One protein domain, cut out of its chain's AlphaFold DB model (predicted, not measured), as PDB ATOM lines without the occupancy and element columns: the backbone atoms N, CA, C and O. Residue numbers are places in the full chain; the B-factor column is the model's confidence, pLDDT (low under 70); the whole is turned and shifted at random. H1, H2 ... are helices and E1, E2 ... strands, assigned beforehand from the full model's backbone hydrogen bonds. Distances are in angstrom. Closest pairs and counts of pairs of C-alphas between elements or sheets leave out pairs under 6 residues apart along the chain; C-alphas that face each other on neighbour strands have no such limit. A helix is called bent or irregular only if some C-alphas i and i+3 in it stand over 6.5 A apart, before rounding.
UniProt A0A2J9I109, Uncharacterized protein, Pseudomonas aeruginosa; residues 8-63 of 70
ATOM      1  N   ALA A   8     188.288 230.328 282.723       88.25
ATOM      2  CA  ALA A   8     188.203 230.361 284.175       88.25
ATOM      3  C   ALA A   8     188.817 231.648 284.729       88.25
ATOM      4  O   ALA A   8     189.848 232.126 284.257       88.25
ATOM      5  N   THR A   9     188.192 232.205 285.762       89.50
ATOM      6  CA  THR A   9     188.683 233.399 286.452       89.50
ATOM      7  C   THR A   9     188.519 233.278 287.962       89.50
ATOM      8  O   THR A   9     187.674 232.531 288.461       89.50
ATOM      9  N   PHE A  10     189.335 234.037 288.691       92.06
ATOM     10  CA  PHE A  10     189.291 234.118 290.144       92.06
ATOM     11  C   PHE A  10     188.511 235.359 290.563       92.06
ATOM     12  O   PHE A  10     188.843 236.474 290.152       92.06
ATOM     13  N   VAL A  11     187.497 235.194 291.409       91.50
ATOM     14  CA  VAL A  11     186.704 236.322 291.917       91.50
ATOM     15  C   VAL A  11     186.626 236.312 293.438       91.50
ATOM     16  O   VAL A  11     186.437 235.277 294.074       91.50
ATOM     17  N   GLY A  12     186.765 237.494 294.042       93.19
ATOM     18  CA  GLY A  12     186.651 237.667 295.496       93.19
ATOM     19  C   GLY A  12     185.205 237.678 296.003       93.19
ATOM     20  O   GLY A  12     184.966 237.525 297.196       93.19
ATOM     21  N   SER A  13     184.236 237.876 295.112       92.81
ATOM     22  CA  SER A  13     182.804 237.781 295.389       92.81
ATOM     23  C   SER A  13     182.023 237.771 294.077       92.81
ATOM     24  O   SER A  13     182.532 238.190 293.036       92.81
ATOM     25  N   PHE A  14     180.775 237.316 294.122       90.56
ATOM     26  CA  PHE A  14     179.831 237.500 293.024       90.56
ATOM     27  C   PHE A  14     178.405 237.633 293.560       90.56
ATOM     28  O   PHE A  14     178.116 237.260 294.698       90.56
ATOM     29  N   ASN A  15     177.512 238.179 292.736       91.50
ATOM     30  CA  ASN A  15     176.095 238.294 293.053       91.50
ATOM     31  C   ASN A  15     175.287 237.395 292.117       91.50
ATOM     32  O   ASN A  15     175.463 237.459 290.902       91.50
ATOM     33  N   LYS A  16     174.362 236.608 292.667       88.06
ATOM     34  CA  LYS A  16     173.314 235.939 291.891       88.06
ATOM     35  C   LYS A  16     172.041 236.763 291.983       88.06
ATOM     36  O   LYS A  16     171.594 237.094 293.079       88.06
ATOM     37  N   VAL A  17     171.436 237.064 290.842       90.25
ATOM     38  CA  VAL A  17     170.071 237.594 290.799       90.25
ATOM     39  C   VAL A  17     169.108 236.413 290.742       90.25
ATOM     40  O   VAL A  17     169.275 235.527 289.907       90.25
ATOM     41  N   GLY A  18     168.120 236.395 291.630       85.19
ATOM     42  CA  GLY A  18     166.972 235.496 291.566       85.19
ATOM     43  C   GLY A  18     165.679 236.289 291.412       85.19
ATOM     44  O   GLY A  18     165.636 237.480 291.720       85.19
ATOM     45  N   TRP A  19     164.637 235.621 290.938       87.25
ATOM     46  CA  TRP A  19     163.286 236.164 290.865       87.25
ATOM     47  C   TRP A  19     162.373 235.265 291.692       87.25
ATOM     48  O   TRP A  19     162.524 234.045 291.648       87.25
ATOM     49  N   THR A  20     161.498 235.865 292.486       87.50
ATOM     50  CA  THR A  20     160.446 235.162 293.230       87.50
ATOM     51  C   THR A  20     159.250 234.874 292.322       87.50
ATOM     52  O   THR A  20     159.122 235.472 291.251       87.50
ATOM     53  N   ASP A  21     158.360 233.976 292.753       88.75
ATOM     54  CA  ASP A  21     157.175 233.569 291.979       88.75
ATOM     55  C   ASP A  21     156.205 234.734 291.702       88.75
ATOM     56  O   ASP A  21     155.491 234.735 290.703       88.75
ATOM     57  N   ASP A  22     156.213 235.760 292.557       93.38
ATOM     58  CA  ASP A  22     155.457 237.010 292.404       93.38
ATOM     59  C   ASP A  22     156.199 238.085 291.579       93.38
ATOM     60  O   ASP A  22     155.722 239.211 291.436       93.38
ATOM     61  N   GLY A  23     157.353 237.748 290.994       88.94
ATOM     62  CA  GLY A  23     158.091 238.611 290.072       88.94
ATOM     63  C   GLY A  23     158.994 239.651 290.737       88.94
ATOM     64  O   GLY A  23     159.513 240.536 290.051       88.94
ATOM     65  N   HIS A  24     159.236 239.568 292.048       92.44
ATOM     66  CA  HIS A  24     160.204 240.436 292.714       92.44
ATOM     67  C   HIS A  24     161.651 239.976 292.487       92.44
ATOM     68  O   HIS A  24     162.007 238.801 292.573       92.44
ATOM     69  N   LYS A  25     162.527 240.946 292.204       93.75
ATOM     70  CA  LYS A  25     163.961 240.711 292.015       93.75
ATOM     71  C   LYS A  25     164.663 240.629 293.368       93.75
ATOM     72  O   LYS A  25     164.677 241.605 294.114       93.75
ATOM     73  N   MET A  26     165.353 239.524 293.629       93.94
ATOM     74  CA  MET A  26     166.252 239.370 294.772       93.94
ATOM     75  C   MET A  26     167.706 239.270 294.318       93.94
ATOM     76  O   MET A  26     168.013 238.766 293.238       93.94
ATOM     77  N   THR A  27     168.625 239.772 295.140       94.69
ATOM     78  CA  THR A  27     170.068 239.682 294.883       94.69
ATOM     79  C   THR A  27     170.743 238.996 296.058       94.69
ATOM     80  O   THR A  27     170.606 239.437 297.196       94.69
ATOM     81  N   PHE A  28     171.483 237.929 295.775       92.31
ATOM     82  CA  PHE A  28     172.220 237.141 296.753       92.31
ATOM     83  C   PHE A  28     173.715 237.363 296.546       92.31
ATOM     84  O   PHE A  28     174.237 237.071 295.470       92.31
ATOM     85  N   GLY A  29     174.393 237.888 297.564       92.56
ATOM     86  CA  GLY A  29     175.839 238.082 297.540       92.56
ATOM     87  C   GLY A  29     176.575 236.870 298.096       92.56
ATOM     88  O   GLY A  29     176.274 236.416 299.198       92.56
ATOM     89  N   PHE A  30     177.566 236.382 297.358       92.38
ATOM     90  CA  PHE A  30     178.429 235.275 297.761       92.38
ATOM     91  C   PHE A  30     179.832 235.802 298.034       92.38
ATOM     92  O   PHE A  30     180.393 236.563 297.241       92.38
ATOM     93  N   ARG A  31     180.410 235.383 299.161       95.12
ATOM     94  CA  ARG A  31     181.807 235.641 299.523       95.12
ATOM     95  C   ARG A  31     182.467 234.319 299.905       95.12
ATOM     96  O   ARG A  31     181.823 233.532 300.599       95.12
ATOM     97  N   PRO A  32     183.705 234.068 299.460       94.12
ATOM     98  CA  PRO A  32     184.440 232.888 299.871       94.12
ATOM     99  C   PRO A  32     184.866 233.026 301.345       94.12
ATOM    100  O   PRO A  32     184.815 234.132 301.907       94.12
ATOM    101  N   PRO A  33     185.299 231.928 301.985       95.50
ATOM    102  CA  PRO A  33     185.964 231.980 303.279       95.50
ATOM    103  C   PRO A  33     187.142 232.963 303.294       95.50
ATOM    104  O   PRO A  33     187.713 233.339 302.266       95.50
ATOM    105  N   ARG A  34     187.517 233.419 304.492       94.50
ATOM    106  CA  ARG A  34     188.582 234.415 304.647       94.50
ATOM    107  C   ARG A  34     189.908 233.871 304.102       94.50
ATOM    108  O   ARG A  34     190.426 232.898 304.629       94.50
ATOM    109  N   GLY A  35     190.484 234.581 303.131       94.38
ATOM    110  CA  GLY A  35     191.762 234.219 302.504       94.38
ATOM    111  C   GLY A  35     191.628 233.393 301.223       94.38
ATOM    112  O   GLY A  35     192.644 233.097 300.605       94.38
ATOM    113  N   GLU A  36     190.406 233.064 300.802       95.62
ATOM    114  CA  GLU A  36     190.133 232.291 299.589       95.62
ATOM    115  C   GLU A  36     189.533 233.163 298.472       95.62
ATOM    116  O   GLU A  36     189.072 234.286 298.699       95.62
ATOM    117  N   GLN A  37     189.527 232.635 297.246       94.19
ATOM    118  CA  GLN A  37     188.827 233.199 296.092       94.19
ATOM    119  C   GLN A  37     187.966 232.114 295.453       94.19
ATOM    120  O   GLN A  37     188.335 230.941 295.454       94.19
ATOM    121  N   PHE A  38     186.836 232.501 294.870       92.88
ATOM    122  CA  PHE A  38     186.106 231.582 294.008       92.88
ATOM    123  C   PHE A  38     186.863 231.398 292.698       92.88
ATOM    124  O   PHE A  38     187.373 232.369 292.141       92.88
ATOM    125  N   VAL A  39     186.854 230.173 292.182       90.25
ATOM    126  CA  VAL A  39     187.199 229.878 290.792       90.25
ATOM    127  C   VAL A  39     185.888 229.707 290.043       90.25
ATOM    128  O   VAL A  39     185.088 228.842 290.392       90.25
ATOM    129  N   ILE A  40     185.640 230.556 289.050       87.38
ATOM    130  CA  ILE A  40     184.430 230.493 288.227       87.38
ATOM    131  C   ILE A  40     184.838 230.169 286.801       87.38
ATOM    132  O   ILE A  40     185.690 230.851 286.237       87.38
ATOM    133  N   MET A  41     184.199 229.151 286.233       87.44
ATOM    134  CA  MET A  41     184.340 228.759 284.837       87.44
ATOM    135  C   MET A  41     183.109 229.209 284.049       87.44
ATOM    136  O   MET A  41     181.974 228.973 284.475       87.44
ATOM    137  N   LEU A  42     183.328 229.844 282.899       86.12
ATOM    138  CA  LEU A  42     182.269 230.136 281.945       86.12
ATOM    139  C   LEU A  42     181.892 228.847 281.213       86.12
ATOM    140  O   LEU A  42     182.657 228.329 280.409       86.12
ATOM    141  N   LEU A  43     180.696 228.334 281.491       85.56
ATOM    142  CA  LEU A  43     180.188 227.122 280.841       85.56
ATOM    143  C   LEU A  43     179.667 227.364 279.421       85.56
ATOM    144  O   LEU A  43     179.572 226.429 278.632       85.56
ATOM    145  N   GLY A  44     179.250 228.593 279.132       81.62
ATOM    146  CA  GLY A  44     178.524 228.929 277.920       81.62
ATOM    147  C   GLY A  44     177.859 230.293 278.013       81.62
ATOM    148  O   GLY A  44     177.616 230.810 279.107       81.62
ATOM    149  N   SER A  45     177.485 230.841 276.861       80.44
ATOM    150  CA  SER A  45     176.524 231.942 276.769       80.44
ATOM    151  C   SER A  45     175.187 231.451 276.208       80.44
ATOM    152  O   SER A  45     175.131 230.536 275.387       80.44
ATOM    153  N   ALA A  46     174.091 232.047 276.672       82.81
ATOM    154  CA  ALA A  46     172.738 231.734 276.225       82.81
ATOM    155  C   ALA A  46     171.972 233.029 275.934       82.81
ATOM    156  O   ALA A  46     172.330 234.106 276.426       82.81
ATOM    157  N   LYS A  47     170.906 232.935 275.134       82.81
ATOM    158  CA  LYS A  47     170.002 234.071 274.937       82.81
ATOM    159  C   LYS A  47     169.299 234.406 276.254       82.81
ATOM    160  O   LYS A  47     169.060 233.536 277.083       82.81
ATOM    161  N   LYS A  48     168.955 235.681 276.438       80.69
ATOM    162  CA  LYS A  48     168.343 236.194 277.677       80.69
ATOM    163  C   LYS A  48     166.993 235.537 278.005       80.69
ATOM    164  O   LYS A  48     166.593 235.525 279.163       80.69
ATOM    165  N   ASP A  49     166.301 235.053 276.985       82.62
ATOM    166  CA  ASP A  49     164.997 234.397 277.028       82.62
ATOM    167  C   ASP A  49     165.083 232.865 276.976       82.62
ATOM    168  O   ASP A  49     164.044 232.209 276.957       82.62
ATOM    169  N   ALA A  50     166.290 232.287 276.974       82.19
ATOM    170  CA  ALA A  50     166.456 230.843 277.063       82.19
ATOM    171  C   ALA A  50     165.951 230.353 278.429       82.19
ATOM    172  O   ALA A  50     166.427 230.797 279.477       82.19
ATOM    173  N   THR A  51     164.976 229.451 278.413       76.50
ATOM    174  CA  THR A  51     164.417 228.813 279.617       76.50
ATOM    175  C   THR A  51     165.019 227.432 279.863       76.50
ATOM    176  O   THR A  51     164.843 226.854 280.933       76.50
ATOM    177  N   ASP A  52     165.764 226.927 278.888       77.31
ATOM    178  CA  ASP A  52     166.363 225.612 278.810       77.31
ATOM    179  C   ASP A  52     167.886 225.741 278.653       77.31
ATOM    180  O   ASP A  52     168.422 225.995 277.577       77.31
ATOM    181  N   PHE A  53     168.612 225.570 279.758       82.06
ATOM    182  CA  PHE A  53     170.062 225.386 279.719       82.06
ATOM    183  C   PHE A  53     170.400 223.961 280.145       82.06
ATOM    184  O   PHE A  53     170.257 223.603 281.316       82.06
ATOM    185  N   ASP A  54     170.858 223.152 279.191       85.62
ATOM    186  CA  ASP A  54     171.349 221.803 279.464       85.62
ATOM    187  C   ASP A  54     172.773 221.870 280.035       85.62
ATOM    188  O   ASP A  54     173.774 221.977 279.315       85.62
ATOM    189  N   LEU A  55     172.840 221.842 281.366       82.88
ATOM    190  CA  LEU A  55     174.086 221.881 282.119       82.88
ATOM    191  C   LEU A  55     174.982 220.674 281.817       82.88
ATOM    192  O   LEU A  55     176.200 220.831 281.724       82.88
ATOM    193  N   GLU A  56     174.404 219.486 281.660       84.94
ATOM    194  CA  GLU A  56     175.168 218.262 281.427       84.94
ATOM    195  C   GLU A  56     175.808 218.286 280.039       84.94
ATOM    196  O   GLU A  56     177.013 218.069 279.904       84.94
ATOM    197  N   ALA A  57     175.045 218.664 279.011       84.31
ATOM    198  CA  ALA A  57     175.585 218.843 277.668       84.31
ATOM    199  C   ALA A  57     176.651 219.952 277.601       84.31
ATOM    200  O   ALA A  57     177.608 219.847 276.830       84.31
ATOM    201  N   ALA A  58     176.517 221.030 278.384       84.19
ATOM    202  CA  ALA A  58     177.543 222.072 278.476       84.19
ATOM    203  C   ALA A  58     178.846 221.549 279.107       84.19
ATOM    204  O   ALA A  58     179.924 221.764 278.558       84.19
ATOM    205  N   LEU A  59     178.749 220.805 280.208       85.19
ATOM    206  CA  LEU A  59     179.903 220.197 280.875       85.19
ATOM    207  C   LEU A  59     180.596 219.149 279.990       85.19
ATOM    208  O   LEU A  59     181.820 219.186 279.848       85.19
ATOM    209  N   ASN A  60     179.826 218.291 279.316       85.31
ATOM    210  CA  ASN A  60     180.357 217.290 278.389       85.31
ATOM    211  C   ASN A  60     181.130 217.935 277.223       85.31
ATOM    212  O   ASN A  60     182.203 217.453 276.861       85.31
ATOM    213  N   ARG A  61     180.648 219.060 276.664       82.94
ATOM    214  CA  ARG A  61     181.364 219.822 275.614       82.94
ATOM    215  C   ARG A  61     182.724 220.349 276.075       82.94
ATOM    216  O   ARG A  61     183.635 220.461 275.262       82.94
ATOM    217  N   LEU A  62     182.859 220.641 277.366       80.81
ATOM    218  CA  LEU A  62     184.108 221.073 277.993       80.81
ATOM    219  C   LEU A  62     184.983 219.893 278.460       80.81
ATOM    220  O   LEU A  62     186.024 220.104 279.077       80.81
ATOM    221  N   GLY A  63     184.585 218.650 278.170       83.44
ATOM    222  CA  GLY A  63     185.329 217.443 278.531       83.44
ATOM    223  C   GLY A  63     185.105 216.955 279.966       83.44
ATOM    224  O   GLY A  63     185.810 216.050 280.416       83.44
TER     225      GLY A  63
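AT A GLANCE: This is residues 8 to 63 of the 70 residues of an uncharacterized protein of Pseudomonas aeruginosa (UniProt A0A2J9I109). A two-stranded ribbon is bent into a corner: its short arm pairs E1 with E4, its longer arm is the hairpin E2 and E3, and E1 runs on into E2 at 94 degrees. From the end of E4 a long link leads away through residues 46 to 52, which stand free, to one short helix, H1, so that the whole is an open, flat frame. The printed part has 56 residues with four named strands and one named helix, in the order E1, E2, E3, E4, H1; the two sheets, E1 - E4 and E2 - E3, are each antiparallel. The class is mixed, helices and strands, with under half of the residues in named elements. The shape is loose, with a radius of gyration of the C-alphas of 14.3 A and spans of 36 by 36 by 15 A.

HOW THE PARTS SIT: E1, residues 8 to 11, is the antiparallel neighbour of E4, residues 38 to 41, with 152 degrees between their directions. The C-alphas of Ala 8 and Met 41 face each other at 4.2 A, and N 9 and O 40 are within hydrogen-bond range at 2.9 A, as are N 38 and O 11 at 2.9 A. After a break of 2 residues E1 runs on into E2, residues 14 to 19, and these two meet only through their link. E2 forms a hairpin with E3, residues 25 to 30, antiparallel at 153 degrees. The C-alphas of Asn 15 and Gly 29 face each other at 4.5 A; N 16 and O 28 are 2.8 A apart and N 30 and O 14 are 2.9 A apart, both within hydrogen-bond range. E2 and E4 are apart, and so are E1 and E3. H1, residues 55 to 61, is apart from E1, E2 and E3; every O i to N i+4 pair in it is within hydrogen-bond range.

IN THESE COORDINATES: E1 begins at C-alpha 8 (188.203, 230.361, 284.175) and is 9.9 A long from first to last C-alpha. E2 is 16.7 A long and E3 16.5 A. E4 is 9.8 A long. H1 is 10.0 A long and ends at C-alpha 61 (181.364, 219.822, 275.614).

THE WHOLE: The two C-alphas farthest apart are those of Asp 22, in the tight link from E2 to E3, and Gly 63, at 38.3 A. The link from E1 to E2 is tight too, that from E3 to E4 is short, and that from E4 to H1, residues 42 to 54, is long. The printed part has no cut. Its mean pLDDT is 88.1, and no printed residue is under 70.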